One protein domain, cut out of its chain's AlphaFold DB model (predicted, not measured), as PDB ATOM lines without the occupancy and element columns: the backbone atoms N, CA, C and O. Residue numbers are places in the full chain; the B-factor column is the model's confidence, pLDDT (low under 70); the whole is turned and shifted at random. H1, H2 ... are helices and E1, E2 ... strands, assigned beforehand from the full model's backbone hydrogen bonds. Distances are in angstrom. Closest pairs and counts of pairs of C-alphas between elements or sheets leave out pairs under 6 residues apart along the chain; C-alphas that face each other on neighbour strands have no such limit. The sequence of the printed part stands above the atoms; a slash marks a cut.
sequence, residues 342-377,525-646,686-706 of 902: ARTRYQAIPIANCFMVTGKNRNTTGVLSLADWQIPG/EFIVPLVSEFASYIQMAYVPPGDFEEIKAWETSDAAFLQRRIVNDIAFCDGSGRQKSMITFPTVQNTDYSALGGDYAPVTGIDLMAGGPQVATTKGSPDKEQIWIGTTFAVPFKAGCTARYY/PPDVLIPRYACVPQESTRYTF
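Overview. This is residues 342 to 377, 525 to 646 and 686 to 706 of the 902 residues of an uncharacterized protein of Crocinitomicaceae bacterium (UniProt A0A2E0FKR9). With little regular structure, this is a small sandwich: sheets E1 E3 E4 E5 E8, branched, and E2 E7 E6 partly face to face, strands crossed at 70 degrees, with residues 544 to 549 sticking out. The 179 printed residues hold E1 E2 E3 E4 H1 E5 E6 E7 E8 in order, mostly strand, 52 residues in named elements, both sheets antiparallel. It is compact, radius of gyration of the C-alphas 17.1 A, spanning 57 by 40 by 27 A.

Along the chain. Find C-alpha 342 at (-18.016, -21.308, 49.733); E1 runs from there to 350, 26.2 A. Then meet E2, 525 to 529; E3, 554 to 556; E4, 582 to 586; H1, 608 to 611; E5, 614 to 617; E6, 627 to 629; E7, 632 to 638; and E8, 694 to 705, 27.3 A, ending at (-17.933, -21.209, 53.955).

Arrangement. On one side of E8 find E1, N 345 to O 699 2.9 A; on the other, E3, N 555 to O 700 2.9 A, and E4, N 584 to O 694 3.0 A. E5 neighbours E4, N 585 to O 615 2.8 A. H1, too short for O i to N i+4 pairs, only grazes this sheet. E7 neighbours E2, N 526 to O 637 2.9 A, and forms a hairpin with E6, N 627 to O 634 2.9 A.

Size, cuts and confidence. Cuts omit 378 to 524, gap 12.9 A, and 647 to 685, gap 8.4 A. Links E2 to E3, E3 to E4 and E4 to H1 are long. Residues 362 to 371, 533 to 539 and 605 to 611 have pLDDT under 70.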
ATOM      1  N   ALA A 342     -19.447 -21.605  49.702       93.38
ATOM      2  CA  ALA A 342     -18.016 -21.308  49.733       93.38
ATOM      3  C   ALA A 342     -17.740 -19.794  49.747       93.38
ATOM      4  O   ALA A 342     -18.397 -19.016  49.045       93.38
ATOM      5  N   ARG A 343     -16.759 -19.368  50.553       91.88
ATOM      6  CA  ARG A 343     -16.317 -17.970  50.592       91.88
ATOM      7  C   ARG A 343     -15.612 -17.611  49.295       91.88
ATOM      8  O   ARG A 343     -14.877 -18.413  48.731       91.88
ATOM      9  N   THR A 344     -15.774 -16.366  48.871       93.12
ATOM     10  CA  THR A 344     -15.007 -15.800  47.761       93.12
ATOM     11  C   THR A 344     -14.199 -14.603  48.245       93.12
ATOM     12  O   THR A 344     -14.590 -13.928  49.199       93.12
ATOM     13  N   ARG A 345     -13.055 -14.353  47.608       90.00
ATOM     14  CA  ARG A 345     -12.208 -13.181  47.862       90.00
ATOM     15  C   ARG A 345     -11.661 -12.625  46.556       90.00
ATOM     16  O   ARG A 345     -11.626 -13.319  45.545       90.00
ATOM     17  N   TYR A 346     -11.228 -11.372  46.586       91.31
ATOM     18  CA  TYR A 346     -10.744 -10.666  45.406       91.31
ATOM     19  C   TYR A 346      -9.423  -9.972  45.728       91.31
ATOM     20  O   TYR A 346      -9.375  -9.139  46.632       91.31
ATOM     21  N   GLN A 347      -8.355 -10.322  45.012       90.12
ATOM     22  CA  GLN A 347      -7.021  -9.768  45.236       90.12
ATOM     23  C   GLN A 347      -6.629  -8.851  44.080       90.12
ATOM     24  O   GLN A 347      -6.500  -9.306  42.949       90.12
ATOM     25  N   ALA A 348      -6.432  -7.563  44.359       89.31
ATOM     26  CA  ALA A 348      -5.864  -6.610  43.409       89.31
ATOM     27  C   ALA A 348      -4.385  -6.405  43.748       89.31
ATOM     28  O   ALA A 348      -4.054  -5.742  44.730       89.31
ATOM     29  N   ILE A 349      -3.497  -7.007  42.960       89.69
ATOM     30  CA  ILE A 349      -2.060  -7.054  43.242       89.69
ATOM     31  C   ILE A 349      -1.336  -6.084  42.302       89.69
ATOM     32  O   ILE A 349      -1.538  -6.170  41.086       89.69
ATOM     33  N   PRO A 350      -0.513  -5.151  42.822       89.06
ATOM     34  CA  PRO A 350       0.282  -4.264  41.983       89.06
ATOM     35  C   PRO A 350       1.209  -5.063  41.066       89.06
ATOM     36  O   PRO A 350       1.993  -5.880  41.543       89.06
ATOM     37  N   ILE A 351       1.185  -4.773  39.765       89.25
ATOM     38  CA  ILE A 351       2.040  -5.435  38.769       89.25
ATOM     39  C   ILE A 351       3.523  -5.239  39.083       89.25
ATOM     40  O   ILE A 351       4.312  -6.144  38.840       89.25
ATOM     41  N   ALA A 352       3.901  -4.116  39.703       86.44
ATOM     42  CA  ALA A 352       5.262  -3.879  40.181       86.44
ATOM     43  C   ALA A 352       5.781  -4.990  41.123       86.44
ATOM     44  O   ALA A 352       6.979  -5.274  41.117       86.44
ATOM     45  N   ASN A 353       4.888  -5.640  41.880       88.12
ATOM     46  CA  ASN A 353       5.212  -6.739  42.795       88.12
ATOM     47  C   ASN A 353       5.097  -8.122  42.133       88.12
ATOM     48  O   ASN A 353       5.448  -9.127  42.746       88.12
ATOM     49  N   CYS A 354       4.588  -8.190  40.904       90.31
ATOM     50  CA  CYS A 354       4.492  -9.424  40.138       90.31
ATOM     51  C   CYS A 354       5.823  -9.734  39.449       90.31
ATOM     52  O   CYS A 354       6.647  -8.849  39.209       90.31
ATOM     53  N   PHE A 355       6.020 -10.995  39.084       89.25
ATOM     54  CA  PHE A 355       7.168 -11.421  38.295       89.25
ATOM     55  C   PHE A 355       6.860 -11.288  36.809       89.25
ATOM     56  O   PHE A 355       5.821 -11.761  36.345       89.25
ATOM     57  N   MET A 356       7.753 -10.644  36.059       87.81
ATOM     58  CA  MET A 356       7.624 -10.586  34.606       87.81
ATOM     59  C   MET A 356       7.930 -11.959  34.010       87.81
ATOM     60  O   MET A 356       8.845 -12.634  34.473       87.81
ATOM     61  N   VAL A 357       7.208 -12.350  32.964       88.94
ATOM     62  CA  VAL A 357       7.557 -13.516  32.148       88.94
ATOM     63  C   VAL A 357       8.189 -13.022  30.850       88.94
ATOM     64  O   VAL A 357       7.642 -12.141  30.193       88.94
ATOM     65  N   THR A 358       9.340 -13.575  30.468       83.88
ATOM     66  CA  THR A 358      10.011 -13.262  29.188       83.88
ATOM     67  C   THR A 358      10.019 -14.426  28.207       83.88
ATOM     68  O   THR A 358      10.315 -14.242  27.029       83.88
ATOM     69  N   GLY A 359       9.624 -15.612  28.658       83.38
ATOM     70  CA  GLY A 359       9.547 -16.812  27.841       83.38
ATOM     71  C   GLY A 359       9.047 -18.006  28.642       83.38
ATOM     72  O   GLY A 359       8.905 -17.938  29.866       83.38
ATOM     73  N   LYS A 360       8.799 -19.113  27.940       79.31
ATOM     74  CA  LYS A 360       8.454 -20.407  28.533       79.31
ATOM     75  C   LYS A 360       9.467 -21.463  28.121       79.31
ATOM     76  O   LYS A 360       9.848 -21.549  26.953       79.31
ATOM     77  N   ASN A 361       9.898 -22.264  29.081       74.06
ATOM     78  CA  ASN A 361      10.713 -23.441  28.838       74.06
ATOM     79  C   ASN A 361       9.809 -24.620  28.458       74.06
ATOM     80  O   ASN A 361       8.598 -24.605  28.682       74.06
ATOM     81  N   ARG A 362      10.385 -25.635  27.809       65.56
ATOM     82  CA  ARG A 362       9.642 -26.847  27.463       65.56
ATOM     83  C   ARG A 362       9.305 -27.597  28.750       65.56
ATOM     84  O   ARG A 362      10.219 -28.060  29.423       65.56
ATOM     85  N   ASN A 363       8.016 -27.764  29.036       60.72
ATOM     86  CA  ASN A 363       7.572 -28.602  30.143       60.72
ATOM     87  C   ASN A 363       7.876 -30.072  29.811       60.72
ATOM     88  O   ASN A 363       7.278 -30.656  28.905       60.72
ATOM     89  N   THR A 364       8.857 -30.651  30.500       52.28
ATOM     90  CA  THR A 364       9.283 -32.049  30.323       52.28
ATOM     91  C   THR A 364       8.662 -33.003  31.340       52.28
ATOM     92  O   THR A 364       8.822 -34.211  31.203       52.28
ATOM     93  N   THR A 365       7.973 -32.482  32.356       55.03
ATOM     94  CA  THR A 365       7.508 -33.238  33.530       55.03
ATOM     95  C   THR A 365       5.989 -33.371  33.616       55.03
ATOM     96  O   THR A 365       5.505 -34.145  34.432       55.03
ATOM     97  N   GLY A 366       5.226 -32.638  32.796       53.41
ATOM     98  CA  GLY A 366       3.756 -32.663  32.800       53.41
ATOM     99  C   GLY A 366       3.110 -31.954  33.998       53.41
ATOM    100  O   GLY A 366       1.891 -31.905  34.081       53.41
ATOM    101  N   VAL A 367       3.919 -31.379  34.891       56.25
ATOM    102  CA  VAL A 367       3.512 -30.596  36.068       56.25
ATOM    103  C   VAL A 367       4.040 -29.182  35.882       56.25
ATOM    104  O   VAL A 367       5.228 -29.037  35.588       56.25
ATOM    105  N   LEU A 368       3.190 -28.159  36.024       58.81
ATOM    106  CA  LEU A 368       3.629 -26.769  35.936       58.81
ATOM    107  C   LEU A 368       4.506 -26.393  37.139       58.81
ATOM    108  O   LEU A 368       4.103 -26.506  38.295       58.81
ATOM    109  N   SER A 369       5.714 -25.907  36.872       62.34
ATOM    110  CA  SER A 369       6.709 -25.528  37.878       62.34
ATOM    111  C   SER A 369       7.411 -24.228  37.500       62.34
ATOM    112  O   SER A 369       7.444 -23.853  36.334       62.34
ATOM    113  N   LEU A 370       8.053 -23.553  38.459       63.03
ATOM    114  CA  LEU A 370       8.824 -22.328  38.190       63.03
ATOM    115  C   LEU A 370       9.828 -22.483  37.031       63.03
ATOM    116  O   LEU A 370      10.070 -21.528  36.299       63.03
ATOM    117  N   ALA A 371      10.384 -23.685  36.848       66.31
ATOM    118  CA  ALA A 371      11.333 -23.989  35.783       66.31
ATOM    119  C   ALA A 371      10.725 -23.879  34.372       66.31
ATOM    120  O   ALA A 371      11.477 -23.741  33.408       66.31
ATOM    121  N   ASP A 372       9.395 -23.877  34.241       70.75
ATOM    122  CA  ASP A 372       8.688 -23.711  32.969       70.75
ATOM    123  C   ASP A 372       8.629 -22.253  32.497       70.75
ATOM    124  O   ASP A 372       8.300 -22.001  31.337       70.75
ATOM    125  N   TRP A 373       8.977 -21.280  33.345       78.69
ATOM    126  CA  TRP A 373       8.953 -19.857  33.000       78.69
ATOM    127  C   TRP A 373      10.337 -19.217  33.085       78.69
ATOM    128  O   TRP A 373      11.133 -19.478  33.983       78.69
ATOM    129  N   GLN A 374      10.608 -18.308  32.152       79.75
ATOM    130  CA  GLN A 374      11.779 -17.438  32.194       79.75
ATOM    131  C   GLN A 374      11.395 -16.160  32.935       79.75
ATOM    132  O   GLN A 374      10.623 -15.344  32.423       79.75
ATOM    133  N   ILE A 375      11.895 -16.025  34.165       81.31
ATOM    134  CA  ILE A 375      11.544 -14.942  35.086       81.31
ATOM    135  C   ILE A 375      12.803 -14.117  35.381       81.31
ATOM    136  O   ILE A 375      13.631 -14.535  36.190       81.31
ATOM    137  N   PRO A 376      12.973 -12.942  34.750       77.75
ATOM    138  CA  PRO A 376      14.127 -12.079  34.986       77.75
ATOM    139  C   PRO A 376      14.089 -11.382  36.356       77.75
ATOM    140  O   PRO A 376      15.108 -10.872  36.811       77.75
ATOM    141  N   GLY A 377      12.923 -11.334  37.006       83.06
ATOM    142  CA  GLY A 377      12.713 -10.698  38.306       83.06
ATOM    143  C   GLY A 377      11.316 -10.092  38.440       83.06
ATOM    144  O   GLY A 377      10.456 -10.245  37.567       83.06
ATOM    145  N   GLU A 525       2.406 -11.157  30.119       92.12
ATOM    146  CA  GLU A 525       2.221 -12.297  31.013       92.12
ATOM    147  C   GLU A 525       3.041 -12.086  32.292       92.12
ATOM    148  O   GLU A 525       4.190 -11.634  32.270       92.12
ATOM    149  N   PHE A 526       2.421 -12.398  33.426       91.94
ATOM    150  CA  PHE A 526       2.977 -12.177  34.753       91.94
ATOM    151  C   PHE A 526       2.773 -13.414  35.610       91.94
ATOM    152  O   PHE A 526       1.768 -14.104  35.463       91.94
ATOM    153  N   ILE A 527       3.668 -13.647  36.565       92.38
ATOM    154  CA  ILE A 527       3.351 -14.510  37.697       92.38
ATOM    155  C   ILE A 527       2.969 -13.633  38.882       92.38
ATOM    156  O   ILE A 527       3.758 -12.810  39.355       92.38
ATOM    157  N   VAL A 528       1.726 -13.784  39.328       93.06
ATOM    158  CA  VAL A 528       1.090 -12.929  40.325       93.06
ATOM    159  C   VAL A 528       1.147 -13.620  41.689       93.06
ATOM    160  O   VAL A 528       0.498 -14.656  41.850       93.06
ATOM    161  N   PRO A 529       1.908 -13.093  42.667       89.81
ATOM    162  CA  PRO A 529       2.007 -13.690  43.994       89.81
ATOM    163  C   PRO A 529       0.706 -13.475  44.768       89.81
ATOM    164  O   PRO A 529       0.319 -12.347  45.065       89.81
ATOM    165  N   LEU A 530       0.031 -14.568  45.100       88.50
ATOM    166  CA  LEU A 530      -1.227 -14.568  45.829       88.50
ATOM    167  C   LEU A 530      -0.975 -14.445  47.331       88.50
ATOM    168  O   LEU A 530      -0.053 -15.039  47.888       88.50
ATOM    169  N   VAL A 531      -1.837 -13.692  48.010       80.75
ATOM    170  CA  VAL A 531      -1.736 -13.508  49.459       80.75
ATOM    171  C   VAL A 531      -2.079 -14.817  50.175       80.75
ATOM    172  O   VAL A 531      -3.157 -15.396  49.965       80.75
ATOM    173  N   SER A 532      -1.164 -15.250  51.043       71.81
ATOM    174  CA  SER A 532      -1.390 -16.336  51.992       71.81
ATOM    175  C   SER A 532      -2.162 -15.832  53.209       71.81
ATOM    176  O   SER A 532      -1.877 -14.760  53.735       71.81
ATOM    177  N   GLU A 533      -3.129 -16.617  53.677       66.50
ATOM    178  CA  GLU A 533      -3.833 -16.343  54.939       66.50
ATOM    179  C   GLU A 533      -3.017 -16.715  56.174       66.50
ATOM    180  O   GLU A 533      -3.291 -16.217  57.263       66.50
ATOM    181  N   PHE A 534      -2.007 -17.568  56.008       61.94
ATOM    182  CA  PHE A 534      -1.169 -18.037  57.098       61.94
ATOM    183  C   PHE A 534       0.311 -17.850  56.778       61.94
ATOM    184  O   PHE A 534       0.721 -17.795  55.622       61.94
ATOM    185  N   ALA A 535       1.145 -17.783  57.811       54.00
ATOM    186  CA  ALA A 535       2.577 -17.559  57.642       54.00
ATOM    187  C   ALA A 535       3.312 -18.719  56.932       54.00
ATOM    188  O   ALA A 535       4.446 -18.529  56.503       54.00
ATOM    189  N   SER A 536       2.698 -19.906  56.807       60.81
ATOM    190  CA  SER A 536       3.347 -21.103  56.255       60.81
ATOM    191  C   SER A 536       2.625 -21.695  55.039       60.81
ATOM    192  O   SER A 536       1.395 -21.746  54.987       60.81
ATOM    193  N   TYR A 537       3.413 -22.198  54.084       63.69
ATOM    194  CA  TYR A 537       2.930 -22.830  52.851       63.69
ATOM    195  C   TYR A 537       2.125 -24.119  53.114       63.69
ATOM    196  O   TYR A 537       1.134 -24.375  52.438       63.69
ATOM    197  N   ILE A 538       2.484 -24.875  54.160       64.56
ATOM    198  CA  ILE A 538       1.844 -26.147  54.554       64.56
ATOM    199  C   ILE A 538       0.368 -25.946  54.948       64.56
ATOM    200  O   ILE A 538      -0.421 -26.880  54.949       64.56
ATOM    201  N   GLN A 539      -0.035 -24.721  55.290       68.81
ATOM    202  CA  GLN A 539      -1.410 -24.414  55.694       68.81
ATOM    203  C   GLN A 539      -2.304 -23.978  54.524       68.81
ATOM    204  O   GLN A 539      -3.516 -23.846  54.708       68.81
ATOM    205  N   MET A 540      -1.729 -23.744  53.339       72.38
ATOM    206  CA  MET A 540      -2.472 -23.349  52.137       72.38
ATOM    207  C   MET A 540      -2.895 -24.528  51.267       72.38
ATOM    208  O   MET A 540      -3.794 -24.372  50.442       72.38
ATOM    209  N   ALA A 541      -2.265 -25.680  51.453       76.50
ATOM    210  CA  ALA A 541      -2.525 -26.878  50.689       76.50
ATOM    211  C   ALA A 541      -2.448 -28.115  51.580       76.50
ATOM    212  O   ALA A 541      -1.653 -28.175  52.514       76.50
ATOM    213  N   TYR A 542      -3.298 -29.091  51.296       77.06
ATOM    214  CA  TYR A 542      -3.385 -30.335  52.038       77.06
ATOM    215  C   TYR A 542      -3.406 -31.499  51.060       77.06
ATOM    216  O   TYR A 542      -4.259 -31.544  50.182       77.06
ATOM    217  N   VAL A 543      -2.489 -32.444  51.238       78.44
ATOM    218  CA  VAL A 543      -2.516 -33.729  50.536       78.44
ATOM    219  C   VAL A 543      -3.054 -34.760  51.530       78.44
ATOM    220  O   VAL A 543      -2.372 -35.044  52.522       78.44
ATOM    221  N   PRO A 544      -4.285 -35.270  51.345       78.75
ATOM    222  CA  PRO A 544      -4.832 -36.301  52.215       78.75
ATOM    223  C   PRO A 544      -3.932 -37.547  52.254       78.75
ATOM    224  O   PRO A 544      -3.409 -37.954  51.217       78.75
ATOM    225  N   PRO A 545      -3.751 -38.201  53.419       82.56
ATOM    226  CA  PRO A 545      -3.031 -39.467  53.484       82.56
ATOM    227  C   PRO A 545      -3.640 -40.504  52.529       82.56
ATOM    228  O   PRO A 545      -4.813 -40.846  52.660       82.56
ATOM    229  N   GLY A 546      -2.835 -41.018  51.595       81.50
ATOM    230  CA  GLY A 546      -3.266 -42.003  50.596       81.50
ATOM    231  C   GLY A 546      -3.816 -41.414  49.293       81.50
ATOM    232  O   GLY A 546      -4.151 -42.186  48.399       81.50
ATOM    233  N   ASP A 547      -3.873 -40.088  49.172       73.62
ATOM    234  CA  ASP A 547      -4.205 -39.379  47.938       73.62
ATOM    235  C   ASP A 547      -2.945 -38.720  47.342       73.62
ATOM    236  O   ASP A 547      -1.983 -38.426  48.056       73.62
ATOM    237  N   PHE A 548      -2.942 -38.509  46.027       74.50
ATOM    238  CA  PHE A 548      -1.898 -37.766  45.318       74.50
ATOM    239  C   PHE A 548      -2.358 -36.356  44.931       74.50
ATOM    240  O   PHE A 548      -1.521 -35.540  44.539       74.50
ATOM    241  N   GLU A 549      -3.657 -36.050  45.043       76.56
ATOM    242  CA  GLU A 549      -4.193 -34.728  44.720       76.56
ATOM    243  C   GLU A 549      -4.037 -33.735  45.885       76.56
ATOM    244  O   GLU A 549      -4.418 -33.976  47.033       76.56
ATOM    245  N   GLU A 550      -3.451 -32.578  45.575       77.06
ATOM    246  CA  GLU A 550      -3.279 -31.461  46.500       77.06
ATOM    247  C   GLU A 550      -4.568 -30.627  46.566       77.06
ATOM    248  O   GLU A 550      -4.950 -29.968  45.599       77.06
ATOM    249  N   ILE A 551      -5.215 -30.592  47.732       82.31
ATOM    250  CA  ILE A 551      -6.386 -29.749  47.988       82.31
ATOM    251  C   ILE A 551      -5.911 -28.369  48.443       82.31
ATOM    252  O   ILE A 551      -5.385 -28.201  49.546       82.31
ATOM    253  N   LYS A 552      -6.131 -27.355  47.606       84.50
ATOM    254  CA  LYS A 552      -5.735 -25.963  47.872       84.50
ATOM    255  C   LYS A 552      -6.839 -25.238  48.627       84.50
ATOM    256  O   LYS A 552      -8.001 -25.347  48.263       84.50
ATOM    257  N   ALA A 553      -6.504 -24.445  49.646       85.19
ATOM    258  CA  ALA A 553      -7.487 -23.712  50.458       85.19
ATOM    259  C   ALA A 553      -8.271 -22.644  49.665       85.19
ATOM    260  O   ALA A 553      -9.398 -22.291  50.037       85.19
ATOM    261  N   TRP A 554      -7.663 -22.125  48.593       88.31
ATOM    262  CA  TRP A 554      -8.204 -21.090  47.714       88.31
ATOM    263  C   TRP A 554      -7.838 -21.372  46.264       88.31
ATOM    264  O   TRP A 554      -6.661 -21.344  45.915       88.31
ATOM    265  N   GLU A 555      -8.838 -21.505  45.408       90.75
ATOM    266  CA  GLU A 555      -8.673 -21.726  43.970       90.75
ATOM    267  C   GLU A 555      -9.049 -20.468  43.186       90.75
ATOM    268  O   GLU A 555      -9.787 -19.610  43.682       90.75
ATOM    269  N   THR A 556      -8.525 -20.311  41.969       92.38
ATOM    270  CA  THR A 556      -8.909 -19.183  41.113       92.38
ATOM    271  C   THR A 556     -10.311 -19.385  40.546       92.38
ATOM    272  O   THR A 556     -10.644 -20.404  39.942       92.38
ATOM    273  N   SER A 557     -11.159 -18.375  40.718       93.56
ATOM    274  CA  SER A 557     -12.524 -18.372  40.192       93.56
ATOM    275  C   SER A 557     -12.635 -17.418  38.999       93.56
ATOM    276  O   SER A 557     -11.689 -16.712  38.667       93.56
ATOM    277  N   ASP A 558     -13.773 -17.401  38.302       91.56
ATOM    278  CA  ASP A 558     -14.000 -16.415  37.226       91.56
ATOM    279  C   ASP A 558     -14.436 -15.049  37.778       91.56
ATOM    280  O   ASP A 558     -14.232 -14.004  37.155       91.56
ATOM    281  N   ALA A 559     -15.062 -15.062  38.957       94.06
ATOM    282  CA  ALA A 559     -15.572 -13.886  39.640       94.06
ATOM    283  C   ALA A 559     -15.686 -14.129  41.152       94.06
ATOM    284  O   ALA A 559     -15.942 -15.249  41.602       94.06
ATOM    285  N   ALA A 560     -15.554 -13.064  41.941       94.50
ATOM    286  CA  ALA A 560     -15.722 -13.103  43.394       94.50
ATOM    287  C   ALA A 560     -16.582 -11.937  43.897       94.50
ATOM    288  O   ALA A 560     -16.709 -10.899  43.242       94.50
ATOM    289  N   PHE A 561     -17.220 -12.121  45.052       92.88
ATOM    290  CA  PHE A 561     -18.060 -11.089  45.642       92.88
ATOM    291  C   PHE A 561     -17.211  -9.969  46.255       92.88
ATOM    292  O   PHE A 561     -16.271 -10.210  47.011       92.88
ATOM    293  N   LEU A 562     -17.597  -8.727  45.964       89.62
ATOM    294  CA  LEU A 562     -17.043  -7.523  46.566       89.62
ATOM    295  C   LEU A 562     -18.189  -6.603  46.979       89.62
ATOM    296  O   LEU A 562     -18.967  -6.161  46.133       89.62
ATOM    297  N   GLN A 563     -18.267  -6.280  48.275       85.94
ATOM    298  CA  GLN A 563     -19.280  -5.356  48.803       85.94
ATOM    299  C   GLN A 563     -19.140  -3.963  48.181       85.94
ATOM    300  O   GLN A 563     -20.133  -3.324  47.843       85.94
ATOM    301  N   ARG A 564     -17.896  -3.504  48.021       85.88
ATOM    302  CA  ARG A 564     -17.553  -2.286  47.295       85.88
ATOM    303  C   ARG A 564     -16.673  -2.682  46.120       85.88
ATOM    304  O   ARG A 564     -15.545  -3.128  46.303       85.88
ATOM    305  N   ARG A 565     -17.237  -2.571  44.922       87.06
ATOM    306  CA  ARG A 565     -16.600  -2.996  43.673       87.06
ATOM    307  C   ARG A 565     -15.499  -2.037  43.270       87.06
ATOM    308  O   ARG A 565     -15.661  -0.836  43.449       87.06
ATOM    309  N   ILE A 566     -14.443  -2.560  42.653       88.75
ATOM    310  CA  ILE A 566     -13.351  -1.755  42.078       88.75
ATOM    311  C   ILE A 566     -13.841  -0.993  40.832       88.75
ATOM    312  O   ILE A 566     -13.469   0.158  40.608       88.75
ATOM    313  N   VAL A 567     -14.727  -1.616  40.049       90.62
ATOM    314  CA  VAL A 567     -15.323  -1.068  38.826       90.62
ATOM    315  C   VAL A 567     -16.837  -1.188  38.944       90.62
ATOM    316  O   VAL A 567     -17.364  -2.281  39.159       90.62
ATOM    317  N   ASN A 568     -17.542  -0.066  38.800       89.00
ATOM    318  CA  ASN A 568     -18.998  -0.019  38.956       89.00
ATOM    319  C   ASN A 568     -19.778  -0.407  37.684       89.00
ATOM    320  O   ASN A 568     -20.997  -0.558  37.746       89.00
ATOM    321  N   ASP A 569     -19.111  -0.595  36.539       90.56
ATOM    322  CA  ASP A 569     -19.774  -1.060  35.315       90.56
ATOM    323  C   ASP A 569     -20.220  -2.527  35.451       90.56
ATOM    324  O   ASP A 569     -19.432  -3.421  35.760       90.56
ATOM    325  N   ILE A 570     -21.498  -2.779  35.164       91.00
ATOM    326  CA  ILE A 570     -22.132  -4.101  35.203       91.00
ATOM    327  C   ILE A 570     -21.431  -5.102  34.269       91.00
ATOM    328  O   ILE A 570     -21.401  -6.289  34.582       91.00
ATOM    329  N   ALA A 571     -20.816  -4.654  33.168       91.31
ATOM    330  CA  ALA A 571     -20.074  -5.531  32.250       91.31
ATOM    331  C   ALA A 571     -18.901  -6.272  32.935       91.31
ATOM    332  O   ALA A 571     -18.568  -7.406  32.568       91.31
ATOM    333  N   PHE A 572     -18.338  -5.664  33.987       93.56
ATOM    334  CA  PHE A 572     -17.259  -6.214  34.814       93.56
ATOM    335  C   PHE A 572     -17.771  -7.165  35.902       93.56
ATOM    336  O   PHE A 572     -16.994  -7.634  36.733       93.56
ATOM    337  N   CYS A 573     -19.070  -7.466  35.903       92.69
ATOM    338  CA  CYS A 573     -19.698  -8.402  36.820       92.69
ATOM    339  C   CYS A 573     -20.302  -9.601  36.079       92.69
ATOM    340  O   CYS A 573     -20.643  -9.535  34.893       92.69
ATOM    341  N   ASP A 574     -20.415 -10.731  36.771       90.75
ATOM    342  CA  ASP A 574     -21.147 -11.899  36.285       90.75
ATOM    343  C   ASP A 574     -22.674 -11.736  36.462       90.75
ATOM    344  O   ASP A 574     -23.168 -10.702  36.916       90.75
ATOM    345  N   GLY A 575     -23.449 -12.759  36.080       84.81
ATOM    346  CA  GLY A 575     -24.915 -12.737  36.190       84.81
ATOM    347  C   GLY A 575     -25.458 -12.703  37.626       84.81
ATOM    348  O   GLY A 575     -26.653 -12.480  37.806       84.81
ATOM    349  N   SER A 576     -24.595 -12.901  38.624       85.69
ATOM    350  CA  SER A 576     -24.921 -12.864  40.051       85.69
ATOM    351  C   SER A 576     -24.400 -11.592  40.728       85.69
ATOM    352  O   SER A 576     -24.604 -11.412  41.923       85.69
ATOM    353  N   GLY A 577     -23.725 -10.701  39.994       88.25
ATOM    354  CA  GLY A 577     -23.144  -9.483  40.552       88.25
ATOM    355  C   GLY A 577     -21.790  -9.679  41.246       88.25
ATOM    356  O   GLY A 577     -21.375  -8.799  42.006       88.25
ATOM    357  N   ARG A 578     -21.087 -10.791  41.004       92.56
ATOM    358  CA  ARG A 578     -19.686 -10.970  41.419       92.56
ATOM    359  C   ARG A 578     -18.765 -10.271  40.425       92.56
ATOM    360  O   ARG A 578     -19.026 -10.302  39.225       92.56
ATOM    361  N   GLN A 579     -17.698  -9.642  40.904       92.38
ATOM    362  CA  GLN A 579     -16.759  -8.916  40.056       92.38
ATOM    363  C   GLN A 579     -15.796  -9.902  39.383       92.38
ATOM    364  O   GLN A 579     -15.214 -10.756  40.052       92.38
ATOM    365  N   LYS A 580     -15.661  -9.798  38.058       95.50
ATOM    366  CA  LYS A 580     -14.807 -10.667  37.239       95.50
ATOM    367  C   LYS A 580     -13.327 -10.366  37.448       95.50
ATOM    368  O   LYS A 580     -12.965  -9.296  37.946       95.50
ATOM    369  N   SER A 581     -12.484 -11.287  36.997       95.50
ATOM    370  CA  SER A 581     -11.078 -10.996  36.719       95.50
ATOM    371  C   SER A 581     -10.924  -9.764  35.819       95.50
ATOM    372  O   SER A 581     -11.745  -9.525  34.931       95.50
ATOM    373  N   MET A 582      -9.881  -8.971  36.065       94.81
ATOM    374  CA  MET A 582      -9.525  -7.840  35.210       94.81
ATOM    375  C   MET A 582      -8.057  -7.464  35.353       94.81
ATOM    376  O   MET A 582      -7.369  -7.868  36.289       94.81
ATOM    377  N   ILE A 583      -7.600  -6.621  34.440       93.50
ATOM    378  CA  ILE A 583      -6.338  -5.903  34.569       93.50
ATOM    379  C   ILE A 583      -6.610  -4.405  34.459       93.50
ATOM    380  O   ILE A 583      -7.540  -3.988  33.760       93.50
ATOM    381  N   THR A 584      -5.836  -3.592  35.174       92.12
ATOM    382  CA  THR A 584      -5.945  -2.131  35.096       92.12
ATOM    383  C   THR A 584      -4.698  -1.524  34.480       92.12
ATOM    384  O   THR A 584      -3.596  -2.028  34.674       92.12
ATOM    385  N   PHE A 585      -4.865  -0.431  33.747       91.00
ATOM    386  CA  PHE A 585      -3.794   0.378  33.179       91.00
ATOM    387  C   PHE A 585      -3.842   1.781  33.790       91.00
ATOM    388  O   PHE A 585      -4.940   2.299  34.038       91.00
ATOM    389  N   PRO A 586      -2.688   2.418  34.054       88.31
ATOM    390  CA  PRO A 586      -2.668   3.825  34.437       88.31
ATOM    391  C   PRO A 586      -3.164   4.675  33.264       88.31
ATOM    392  O   PRO A 586      -2.878   4.345  32.120       88.31
ATOM    393  N   THR A 587      -3.888   5.765  33.518       86.94
ATOM    394  CA  THR A 587      -4.255   6.709  32.452       86.94
ATOM    395  C   THR A 587      -3.167   7.764  32.302       86.94
ATOM    396  O   THR A 587      -3.134   8.742  33.052       86.94
ATOM    397  N   VAL A 588      -2.277   7.564  31.337       83.19
ATOM    398  CA  VAL A 588      -1.209   8.513  30.993       83.19
ATOM    399  C   VAL A 588      -1.441   9.139  29.617       83.19
ATOM    400  O   VAL A 588      -2.101   8.549  28.755       83.19
ATOM    401  N   GLN A 589      -0.938  10.366  29.428       82.38
ATOM    402  CA  GLN A 589      -0.965  11.049  28.130       82.38
ATOM    403  C   GLN A 589      -0.158  10.250  27.092       82.38
ATOM    404  O   GLN A 589       0.666   9.414  27.457       82.38
ATOM    405  N   ASN A 590      -0.411  10.487  25.803       85.69
ATOM    406  CA  ASN A 590       0.296   9.827  24.695       85.69
ATOM    407  C   ASN A 590       0.229   8.288  24.743       85.69
ATOM    408  O   ASN A 590       1.199   7.604  24.441       85.69
ATOM    409  N   THR A 591      -0.911   7.720  25.144       88.75
ATOM    410  CA  THR A 591      -1.120   6.263  25.133       88.75
ATOM    411  C   THR A 591      -2.278   5.879  24.231       88.75
ATOM    412  O   THR A 591      -3.349   6.483  24.287       88.75
ATOM    413  N   ASP A 592      -2.077   4.826  23.447       91.38
ATOM    414  CA  ASP A 592      -3.117   4.158  22.680       91.38
ATOM    415  C   ASP A 592      -3.747   3.013  23.488       91.38
ATOM    416  O   ASP A 592      -3.125   1.976  23.739       91.38
ATOM    417  N   TYR A 593      -5.011   3.205  23.871       92.62
ATOM    418  CA  TYR A 593      -5.849   2.206  24.540       92.62
ATOM    419  C   TYR A 593      -6.836   1.520  23.579       92.62
ATOM    420  O   TYR A 593      -7.726   0.797  24.026       92.62
ATOM    421  N   SER A 594      -6.723   1.714  22.263       92.00
ATOM    422  CA  SER A 594      -7.640   1.111  21.280       92.00
ATOM    423  C   SER A 594      -7.673  -0.420  21.353       92.00
ATOM    424  O   SER A 594      -8.710  -1.028  21.084       92.00
ATOM    425  N   ALA A 595      -6.591  -1.053  21.826       91.50
ATOM    426  CA  ALA A 595      -6.515  -2.495  22.073       91.50
ATOM    427  C   ALA A 595      -7.537  -3.008  23.109       91.50
ATOM    428  O   ALA A 595      -7.859  -4.200  23.121       91.50
ATOM    429  N   LEU A 596      -8.088  -2.141  23.966       92.44
ATOM    430  CA  LEU A 596      -9.154  -2.504  24.905       92.44
ATOM    431  C   LEU A 596     -10.493  -2.719  24.168       92.44
ATOM    432  O   LEU A 596     -11.340  -3.488  24.622       92.44
ATOM    433  N   GLY A 597     -10.667  -2.143  22.973       90.94
ATOM    434  CA  GLY A 597     -11.928  -2.188  22.232       90.94
ATOM    435  C   GLY A 597     -13.051  -1.501  23.014       90.94
ATOM    436  O   GLY A 597     -12.839  -0.437  23.588       90.94
ATOM    437  N   GLY A 598     -14.239  -2.110  23.056       89.81
ATOM    438  CA  GLY A 598     -15.359  -1.652  23.892       89.81
ATOM    439  C   GLY A 598     -15.311  -2.134  25.354       89.81
ATOM    440  O   GLY A 598     -16.163  -1.743  26.153       89.81
ATOM    441  N   ASP A 599     -14.336  -2.973  25.718       92.62
ATOM    442  CA  ASP A 599     -14.195  -3.561  27.056       92.62
ATOM    443  C   ASP A 599     -13.289  -2.700  27.947       92.62
ATOM    444  O   ASP A 599     -12.144  -3.040  28.240       92.62
ATOM    445  N   TYR A 600     -13.806  -1.540  28.351       93.38
ATOM    446  CA  TYR A 600     -13.113  -0.655  29.282       93.38
ATOM    447  C   TYR A 600     -14.068   0.039  30.249       93.38
ATOM    448  O   TYR A 600     -15.215   0.338  29.909       93.38
ATOM    449  N   ALA A 601     -13.593   0.350  31.452       92.94
ATOM    450  CA  ALA A 601     -14.296   1.207  32.402       92.94
ATOM    451  C   ALA A 601     -13.305   1.924  33.333       92.94
ATOM    452  O   ALA A 601     -12.238   1.374  33.617       92.94
ATOM    453  N   PRO A 602     -13.629   3.135  33.821       90.88
ATOM    454  CA  PRO A 602     -12.816   3.780  34.841       90.88
ATOM    455  C   PRO A 602     -12.853   2.968  36.142       90.88
ATOM    456  O   PRO A 602     -13.889   2.416  36.521       90.88
ATOM    457  N   VAL A 603     -11.719   2.917  36.835       88.81
ATOM    458  CA  VAL A 603     -11.641   2.369  38.193       88.81
ATOM    459  C   VAL A 603     -12.221   3.397  39.165       88.81
ATOM    460  O   VAL A 603     -11.792   4.548  39.177       88.81
ATOM    461  N   THR A 604     -13.217   3.002  39.960       79.38
ATOM    462  CA  THR A 604     -14.004   3.923  40.806       79.38
ATOM    463  C   THR A 604     -14.063   3.519  42.280       79.38
ATOM    464  O   THR A 604     -14.545   4.292  43.109       79.38
ATOM    465  N   GLY A 605     -13.632   2.307  42.636       64.88
ATOM    466  CA  GLY A 605     -13.772   1.766  43.988       64.88
ATOM    467  C   GLY A 605     -12.466   1.583  44.753       64.88
ATOM    468  O   GLY A 605     -11.608   0.831  44.307       64.88
ATOM    469  N   ILE A 606     -12.423   2.173  45.959       55.88
ATOM    470  CA  ILE A 606     -11.423   1.988  47.038       55.88
ATOM    471  C   ILE A 606     -10.015   2.537  46.715       55.88
ATOM    472  O   ILE A 606      -9.669   2.733  45.557       55.88
ATOM    473  N   ASP A 607      -9.243   2.822  47.775       53.38
ATOM    474  CA  ASP A 607      -7.896   3.429  47.905       53.38
ATOM    475  C   ASP A 607      -6.758   2.878  47.010       53.38
ATOM    476  O   ASP A 607      -5.589   3.202  47.201       53.38
ATOM    477  N   LEU A 608      -7.070   2.129  45.951       54.78
ATOM    478  CA  LEU A 608      -6.155   1.859  44.832       54.78
ATOM    479  C   LEU A 608      -5.759   3.148  44.073       54.78
ATOM    480  O   LEU A 608      -4.858   3.126  43.229       54.78
ATOM    481  N   MET A 609      -6.415   4.274  44.389       51.84
ATOM    482  CA  MET A 609      -6.177   5.632  43.879       51.84
ATOM    483  C   MET A 609      -4.887   6.283  44.393       51.84
ATOM    484  O   MET A 609      -4.534   7.349  43.892       51.84
ATOM    485  N   ALA A 610      -4.126   5.639  45.292       54.59
ATOM    486  CA  ALA A 610      -2.772   6.085  45.668       54.59
ATOM    487  C   ALA A 610      -1.821   6.234  44.455       54.59
ATOM    488  O   ALA A 610      -0.717   6.759  44.569       54.59
ATOM    489  N   GLY A 611      -2.262   5.776  43.280       59.31
ATOM    490  CA  GLY A 611      -1.568   5.867  42.014       59.31
ATOM    491  C   GLY A 611      -2.113   6.838  40.958       59.31
ATOM    492  O   GLY A 611      -1.507   6.956  39.895       59.31
ATOM    493  N   GLY A 612      -3.246   7.502  41.191       73.06
ATOM    494  CA  GLY A 612      -3.924   8.308  40.169       73.06
ATOM    495  C   GLY A 612      -4.888   7.513  39.265       73.06
ATOM    496  O   GLY A 612      -5.122   6.321  39.507       73.06
ATOM    497  N   PRO A 613      -5.490   8.178  38.259       84.19
ATOM    498  CA  PRO A 613      -6.583   7.622  37.461       84.19
ATOM    499  C   PRO A 613      -6.167   6.396  36.626       84.19
ATOM    500  O   PRO A 613      -5.018   6.250  36.199       84.19
ATOM    501  N   GLN A 614      -7.111   5.463  36.462       88.12
ATOM    502  CA  GLN A 614      -6.893   4.141  35.865       88.12
ATOM    503  C   GLN A 614      -8.088   3.701  35.016       88.12
ATOM    504  O   GLN A 614      -9.240   4.034  35.310       88.12
ATOM    505  N   VAL A 615      -7.801   2.878  34.010       91.50
ATOM    506  CA  VAL A 615      -8.792   2.205  33.165       91.50
ATOM    507  C   VAL A 615      -8.652   0.691  33.309       91.50
ATOM    508  O   VAL A 615      -7.549   0.158  33.272       91.50
ATOM    509  N   ALA A 616      -9.763  -0.013  33.507       93.69
ATOM    510  CA  ALA A 616      -9.808  -1.466  33.651       93.69
ATOM    511  C   ALA A 616     -10.359  -2.140  32.391       93.69
ATOM    512  O   ALA A 616     -11.165  -1.538  31.688       93.69
ATOM    513  N   THR A 617      -9.980  -3.398  32.158       95.25
ATOM    514  CA  THR A 617     -10.498  -4.287  31.098       95.25
ATOM    515  C   THR A 617     -10.630  -5.718  31.626       95.25
ATOM    516  O   THR A 617      -9.782  -6.185  32.390       95.25
ATOM    517  N   THR A 618     -11.698  -6.419  31.238       95.06
ATOM    518  CA  THR A 618     -11.959  -7.821  31.612       95.06
ATOM    519  C   THR A 618     -11.171  -8.835  30.779       95.06
ATOM    520  O   THR A 618     -11.229 -10.028  31.060       95.06
ATOM    521  N   LYS A 619     -10.390  -8.379  29.788       94.88
ATOM    522  CA  LYS A 619      -9.479  -9.234  29.003       94.88
ATOM    523  C   LYS A 619      -8.369  -9.872  29.846       94.88
ATOM    524  O   LYS A 619      -7.858 -10.928  29.476       94.88
ATOM    525  N   GLY A 620      -8.012  -9.248  30.971       93.69
ATOM    526  CA  GLY A 620      -7.045  -9.795  31.917       93.69
ATOM    527  C   GLY A 620      -7.608 -11.003  32.660       93.69
ATOM    528  O   GLY A 620      -8.679 -10.898  33.262       93.69
ATOM    529  N   SER A 621      -6.896 -12.130  32.644       94.50
ATOM    530  CA  SER A 621      -7.327 -13.375  33.295       94.50
ATOM    531  C   SER A 621      -6.179 -14.141  33.966       94.50
ATOM    532  O   SER A 621      -5.105 -14.273  33.368       94.50
ATOM    533  N   PRO A 622      -6.383 -14.651  35.200       94.94
ATOM    534  CA  PRO A 622      -5.499 -15.637  35.798       94.94
ATOM    535  C   PRO A 622      -5.725 -17.006  35.151       94.94
ATOM    536  O   PRO A 622      -6.823 -17.316  34.684       94.94
ATOM    537  N   ASP A 623      -4.699 -17.843  35.189       91.25
ATOM    538  CA  ASP A 623      -4.840 -19.265  34.910       91.25
ATOM    539  C   ASP A 623      -5.640 -19.971  36.024       91.25
ATOM    540  O   ASP A 623      -5.782 -19.475  37.153       91.25
ATOM    541  N   LYS A 624      -6.188 -21.144  35.702       86.50
ATOM    542  CA  LYS A 624      -6.819 -22.035  36.683       86.50
ATOM    543  C   LYS A 624      -5.779 -22.746  37.537       86.50
ATOM    544  O   LYS A 624      -6.010 -22.986  38.718       86.50
ATOM    545  N   GLU A 625      -4.618 -23.028  36.958       85.00
ATOM    546  CA  GLU A 625      -3.540 -23.702  37.662       85.00
ATOM    547  C   GLU A 625      -2.690 -22.706  38.465       85.00
ATOM    548  O   GLU A 625      -2.061 -21.793  37.930       85.00
ATOM    549  N   GLN A 626      -2.691 -22.875  39.787       85.62
ATOM    550  CA  GLN A 626      -1.844 -22.122  40.714       85.62
ATOM    551  C   GLN A 626      -0.546 -22.882  40.974       85.62
ATOM    552  O   GLN A 626      -0.580 -24.102  41.157       85.62
ATOM    553  N   ILE A 627       0.561 -22.149  41.070       82.00
ATOM    554  CA  ILE A 627       1.914 -22.690  41.199       82.00
ATOM    555  C   ILE A 627       2.617 -22.166  42.453       82.00
ATOM    556  O   ILE A 627       2.298 -21.097  42.979       82.00
ATOM    557  N   TRP A 628       3.633 -22.901  42.895       76.75
ATOM    558  CA  TRP A 628       4.529 -22.488  43.970       76.75
ATOM    559  C   TRP A 628       5.841 -21.921  43.409       76.75
ATOM    560  O   TRP A 628       6.495 -22.535  42.567       76.75
ATOM    561  N   ILE A 629       6.243 -20.752  43.910       72.19
ATOM    562  CA  ILE A 629       7.537 -20.108  43.652       72.19
ATOM    563  C   ILE A 629       8.321 -20.090  44.961       72.19
ATOM    564  O   ILE A 629       8.156 -19.186  45.781       72.19
ATOM    565  N   GLY A 630       9.155 -21.106  45.191       73.88
ATOM    566  CA  GLY A 630       9.777 -21.297  46.502       73.88
ATOM    567  C   GLY A 630       8.696 -21.456  47.575       73.88
ATOM    568  O   GLY A 630       7.950 -22.427  47.554       73.88
ATOM    569  N   THR A 631       8.574 -20.484  48.481       72.81
ATOM    570  CA  THR A 631       7.522 -20.437  49.517       72.81
ATOM    571  C   THR A 631       6.334 -19.538  49.156       72.81
ATOM    572  O   THR A 631       5.413 -19.389  49.957       72.81
ATOM    573  N   THR A 632       6.354 -18.886  47.993       76.94
ATOM    574  CA  THR A 632       5.316 -17.949  47.557       76.94
ATOM    575  C   THR A 632       4.294 -18.659  46.680       76.94
ATOM    576  O   THR A 632       4.640 -19.228  45.648       76.94
ATOM    577  N   PHE A 633       3.024 -18.591  47.066       83.94
ATOM    578  CA  PHE A 633       1.921 -19.082  46.250       83.94
ATOM    579  C   PHE A 633       1.606 -18.077  45.145       83.94
ATOM    580  O   PHE A 633       1.506 -16.883  45.422       83.94
ATOM    581  N   ALA A 634       1.465 -18.517  43.898       88.06
ATOM    582  CA  ALA A 634       1.281 -17.610  42.775       88.06
ATOM    583  C   ALA A 634       0.399 -18.196  41.670       88.06
ATOM    584  O   ALA A 634       0.105 -19.388  41.638       88.06
ATOM    585  N   VAL A 635      -0.023 -17.340  40.742       92.06
ATOM    586  CA  VAL A 635      -0.781 -17.753  39.560       92.06
ATOM    587  C   VAL A 635      -0.248 -17.065  38.302       92.06
ATOM    588  O   VAL A 635       0.033 -15.861  38.347       92.06
ATOM    589  N   PRO A 636      -0.100 -17.780  37.173       92.75
ATOM    590  CA  PRO A 636       0.124 -17.143  35.886       92.75
ATOM    591  C   PRO A 636      -1.063 -16.246  35.526       92.75
ATOM    592  O   PRO A 636      -2.220 -16.623  35.680       92.75
ATOM    593  N   PHE A 637      -0.793 -15.040  35.048       94.50
ATOM    594  CA  PHE A 637      -1.804 -14.053  34.704       94.50
ATOM    595  C   PHE A 637      -1.484 -13.444  33.348       94.50
ATOM    596  O   PHE A 637      -0.393 -12.915  33.135       94.50
ATOM    597  N   LYS A 638      -2.457 -13.471  32.439       94.38
ATOM    598  CA  LYS A 638      -2.339 -12.865  31.112       94.38
ATOM    599  C   LYS A 638      -3.126 -11.568  31.076       94.38
ATOM    600  O   LYS A 638      -4.303 -11.545  31.428       94.38
ATOM    601  N   ALA A 639      -2.504 -10.496  30.595       91.88
ATOM    602  CA  ALA A 639      -3.166  -9.207  30.411       91.88
ATOM    603  C   ALA A 639      -4.281  -9.260  29.355       91.88
ATOM    604  O   ALA A 639      -5.251  -8.513  29.448       91.88
ATOM    605  N   GLY A 640      -4.140 -10.126  28.344       91.44
ATOM    606  CA  GLY A 640      -5.122 -10.322  27.266       91.44
ATOM    607  C   GLY A 640      -5.248  -9.150  26.282       91.44
ATOM    608  O   GLY A 640      -5.894  -9.277  25.243       91.44
ATOM    609  N   CYS A 641      -4.626  -8.010  26.576       91.25
ATOM    610  CA  CYS A 641      -4.455  -6.879  25.675       91.25
ATOM    611  C   CYS A 641      -3.218  -6.063  26.067       91.25
ATOM    612  O   CYS A 641      -2.650  -6.234  27.147       91.25
ATOM    613  N   THR A 642      -2.808  -5.162  25.177       88.00
ATOM    614  CA  THR A 642      -1.602  -4.352  25.356       88.00
ATOM    615  C   THR A 642      -1.892  -2.918  24.938       88.00
ATOM    616  O   THR A 642      -2.135  -2.657  23.759       88.00
ATOM    617  N   ALA A 643      -1.879  -1.992  25.895       90.50
ATOM    618  CA  ALA A 643      -1.877  -0.562  25.602       90.50
ATOM    619  C   ALA A 643      -0.467  -0.127  25.162       90.50
ATOM    620  O   ALA A 643       0.529  -0.712  25.595       90.50
ATOM    621  N   ARG A 644      -0.375   0.862  24.270       89.44
ATOM    622  CA  ARG A 644       0.902   1.315  23.688       89.44
ATOM    623  C   ARG A 644       1.227   2.728  24.135       89.44
ATOM    624  O   ARG A 644       0.386   3.607  23.981       89.44
ATOM    625  N   TYR A 645       2.427   2.944  24.656       87.75
ATOM    626  CA  TYR A 645       2.887   4.242  25.133       87.75
ATOM    627  C   TYR A 645       3.818   4.901  24.109       87.75
ATOM    628  O   TYR A 645       4.775   4.289  23.636       87.75
ATOM    629  N   TYR A 646       3.512   6.147  23.754       88.31
ATOM    630  CA  TYR A 646       4.259   6.963  22.803       88.31
ATOM    631  C   TYR A 646       5.124   7.945  23.587       88.31
ATOM    632  O   TYR A 646       4.691   9.045  23.938       88.31
ATOM    633  N   PRO A 686       9.231   1.697  17.300       90.00
ATOM    634  CA  PRO A 686       7.860   1.369  17.698       90.00
ATOM    635  C   PRO A 686       7.470   2.023  19.033       90.00
ATOM    636  O   PRO A 686       8.365   2.346  19.809       90.00
ATOM    637  N   PRO A 687       6.180   2.204  19.355       89.06
ATOM    638  CA  PRO A 687       5.773   2.624  20.698       89.06
ATOM    639  C   PRO A 687       6.103   1.550  21.744       89.06
ATOM    640  O   PRO A 687       6.128   0.353  21.432       89.06
ATOM    641  N   ASP A 688       6.327   1.970  22.988       85.75
ATOM    642  CA  ASP A 688       6.569   1.050  24.102       85.75
ATOM    643  C   ASP A 688       5.274   0.323  24.518       85.75
ATOM    644  O   ASP A 688       4.152   0.734  24.192       85.75
ATOM    645  N   VAL A 689       5.409  -0.794  25.226       86.62
ATOM    646  CA  VAL A 689       4.285  -1.458  25.891       86.62
ATOM    647  C   VAL A 689       3.986  -0.713  27.186       86.62
ATOM    648  O   VAL A 689       4.843  -0.613  28.060       86.62
ATOM    649  N   LEU A 690       2.754  -0.225  27.348       87.00
ATOM    650  CA  LEU A 690       2.343   0.335  28.629       87.00
ATOM    651  C   LEU A 690       2.211  -0.796  29.652       87.00
ATOM    652  O   LEU A 690       1.392  -1.704  29.487       87.00
ATOM    653  N   ILE A 691       2.981  -0.701  30.733       86.88
ATOM    654  CA  ILE A 691       2.927  -1.674  31.817       86.88
ATOM    655  C   ILE A 691       1.581  -1.527  32.547       86.88
ATOM    656  O   ILE A 691       1.223  -0.421  32.972       86.88
ATOM    657  N   PRO A 692       0.809  -2.616  32.713       90.19
ATOM    658  CA  PRO A 692      -0.409  -2.567  33.504       90.19
ATOM    659  C   PRO A 692      -0.099  -2.277  34.975       90.19
ATOM    660  O   PRO A 692       1.011  -2.485  35.456       90.19
ATOM    661  N   ARG A 693      -1.094  -1.809  35.722       87.56
ATOM    662  CA  ARG A 693      -0.927  -1.378  37.109       87.56
ATOM    663  C   ARG A 693      -1.307  -2.435  38.132       87.56
ATOM    664  O   ARG A 693      -0.550  -2.645  39.075       87.56
ATOM    665  N   TYR A 694      -2.457  -3.081  37.963       89.81
ATOM    666  CA  TYR A 694      -2.936  -4.121  38.872       89.81
ATOM    667  C   TYR A 694      -3.415  -5.346  38.102       89.81
ATOM    668  O   TYR A 694      -4.155  -5.210  37.126       89.81
ATOM    669  N   ALA A 695      -3.038  -6.527  38.589       92.88
ATOM    670  CA  ALA A 695      -3.678  -7.790  38.246       92.88
ATOM    671  C   ALA A 695      -4.749  -8.096  39.293       92.88
ATOM    672  O   ALA A 695      -4.465  -8.131  40.493       92.88
ATOM    673  N   CYS A 696      -5.982  -8.306  38.846       92.94
ATOM    674  CA  CYS A 696      -7.106  -8.545  39.731       92.94
ATOM    675  C   CYS A 696      -7.563 -10.004  39.644       92.94
ATOM    676  O   CYS A 696      -8.147 -10.418  38.643       92.94
ATOM    677  N   VAL A 697      -7.316 -10.764  40.710       94.69
ATOM    678  CA  VAL A 697      -7.522 -12.214  40.781       94.69
ATOM    679  C   VAL A 697      -8.671 -12.547  41.743       94.69
ATOM    680  O   VAL A 697      -8.517 -12.410  42.961       94.69
ATOM    681  N   PRO A 698      -9.832 -12.984  41.231       95.12
ATOM    682  CA  PRO A 698     -10.889 -13.557  42.055       95.12
ATOM    683  C   PRO A 698     -10.561 -15.003  42.464       95.12
ATOM    684  O   PRO A 698      -9.982 -15.773  41.696       95.12
ATOM    685  N   GLN A 699     -10.928 -15.369  43.694       92.94
ATOM    686  CA  GLN A 699     -10.719 -16.704  44.254       92.94
ATOM    687  C   GLN A 699     -11.955 -17.204  45.010       92.94
ATOM    688  O   GLN A 699     -12.703 -16.413  45.594       92.94
ATOM    689  N   GLU A 700     -12.135 -18.522  45.047       92.75
ATOM    690  CA  GLU A 700     -13.153 -19.230  45.831       92.75
ATOM    691  C   GLU A 700     -12.468 -20.230  46.769       92.75
ATOM    692  O   GLU A 700     -11.448 -20.825  46.425       92.75
ATOM    693  N   SER A 701     -12.970 -20.352  47.996       90.88
ATOM    694  CA  SER A 701     -12.383 -21.243  48.990       90.88
ATOM    695  C   SER A 701     -12.982 -22.637  48.910       90.88
ATOM    696  O   SER A 701     -14.200 -22.795  48.880       90.88
ATOM    697  N   THR A 702     -12.130 -23.649  48.996       88.56
ATOM    698  CA  THR A 702     -12.532 -25.057  49.137       88.56
ATOM    699  C   THR A 702     -12.811 -25.441  50.595       88.56
ATOM    700  O   THR A 702     -13.451 -26.456  50.863       88.56
ATOM    701  N   ARG A 703     -12.354 -24.621  51.556       84.81
ATOM    702  CA  ARG A 703     -12.402 -24.905  53.000       84.81
ATOM    703  C   ARG A 703     -13.354 -23.995  53.767       84.81
ATOM    704  O   ARG A 703     -14.010 -24.440  54.706       84.81
ATOM    705  N   TYR A 704     -13.397 -22.714  53.418       88.25
ATOM    706  CA  TYR A 704     -14.179 -21.729  54.149       88.25
ATOM    707  C   TYR A 704     -15.539 -21.530  53.511       88.25
ATOM    708  O   TYR A 704     -15.655 -21.262  52.317       88.25
ATOM    709  N   THR A 705     -16.566 -21.540  54.346       92.75
ATOM    710  CA  THR A 705     -17.933 -21.209  53.955       92.75
ATOM    711  C   THR A 705     -18.396 -19.922  54.629       92.75
ATOM    712  O   THR A 705     -17.798 -19.423  55.590       92.75
ATOM    713  N   PHE A 706     -19.463 -19.332  54.108       91.88
ATOM    714  CA  PHE A 706     -20.185 -18.284  54.813       91.88
ATOM    715  C   PHE A 706     -20.914 -18.854  56.040       91.88
ATOM    716  O   PHE A 706     -21.296 -20.027  56.061       91.88
TER     717      PHE A 706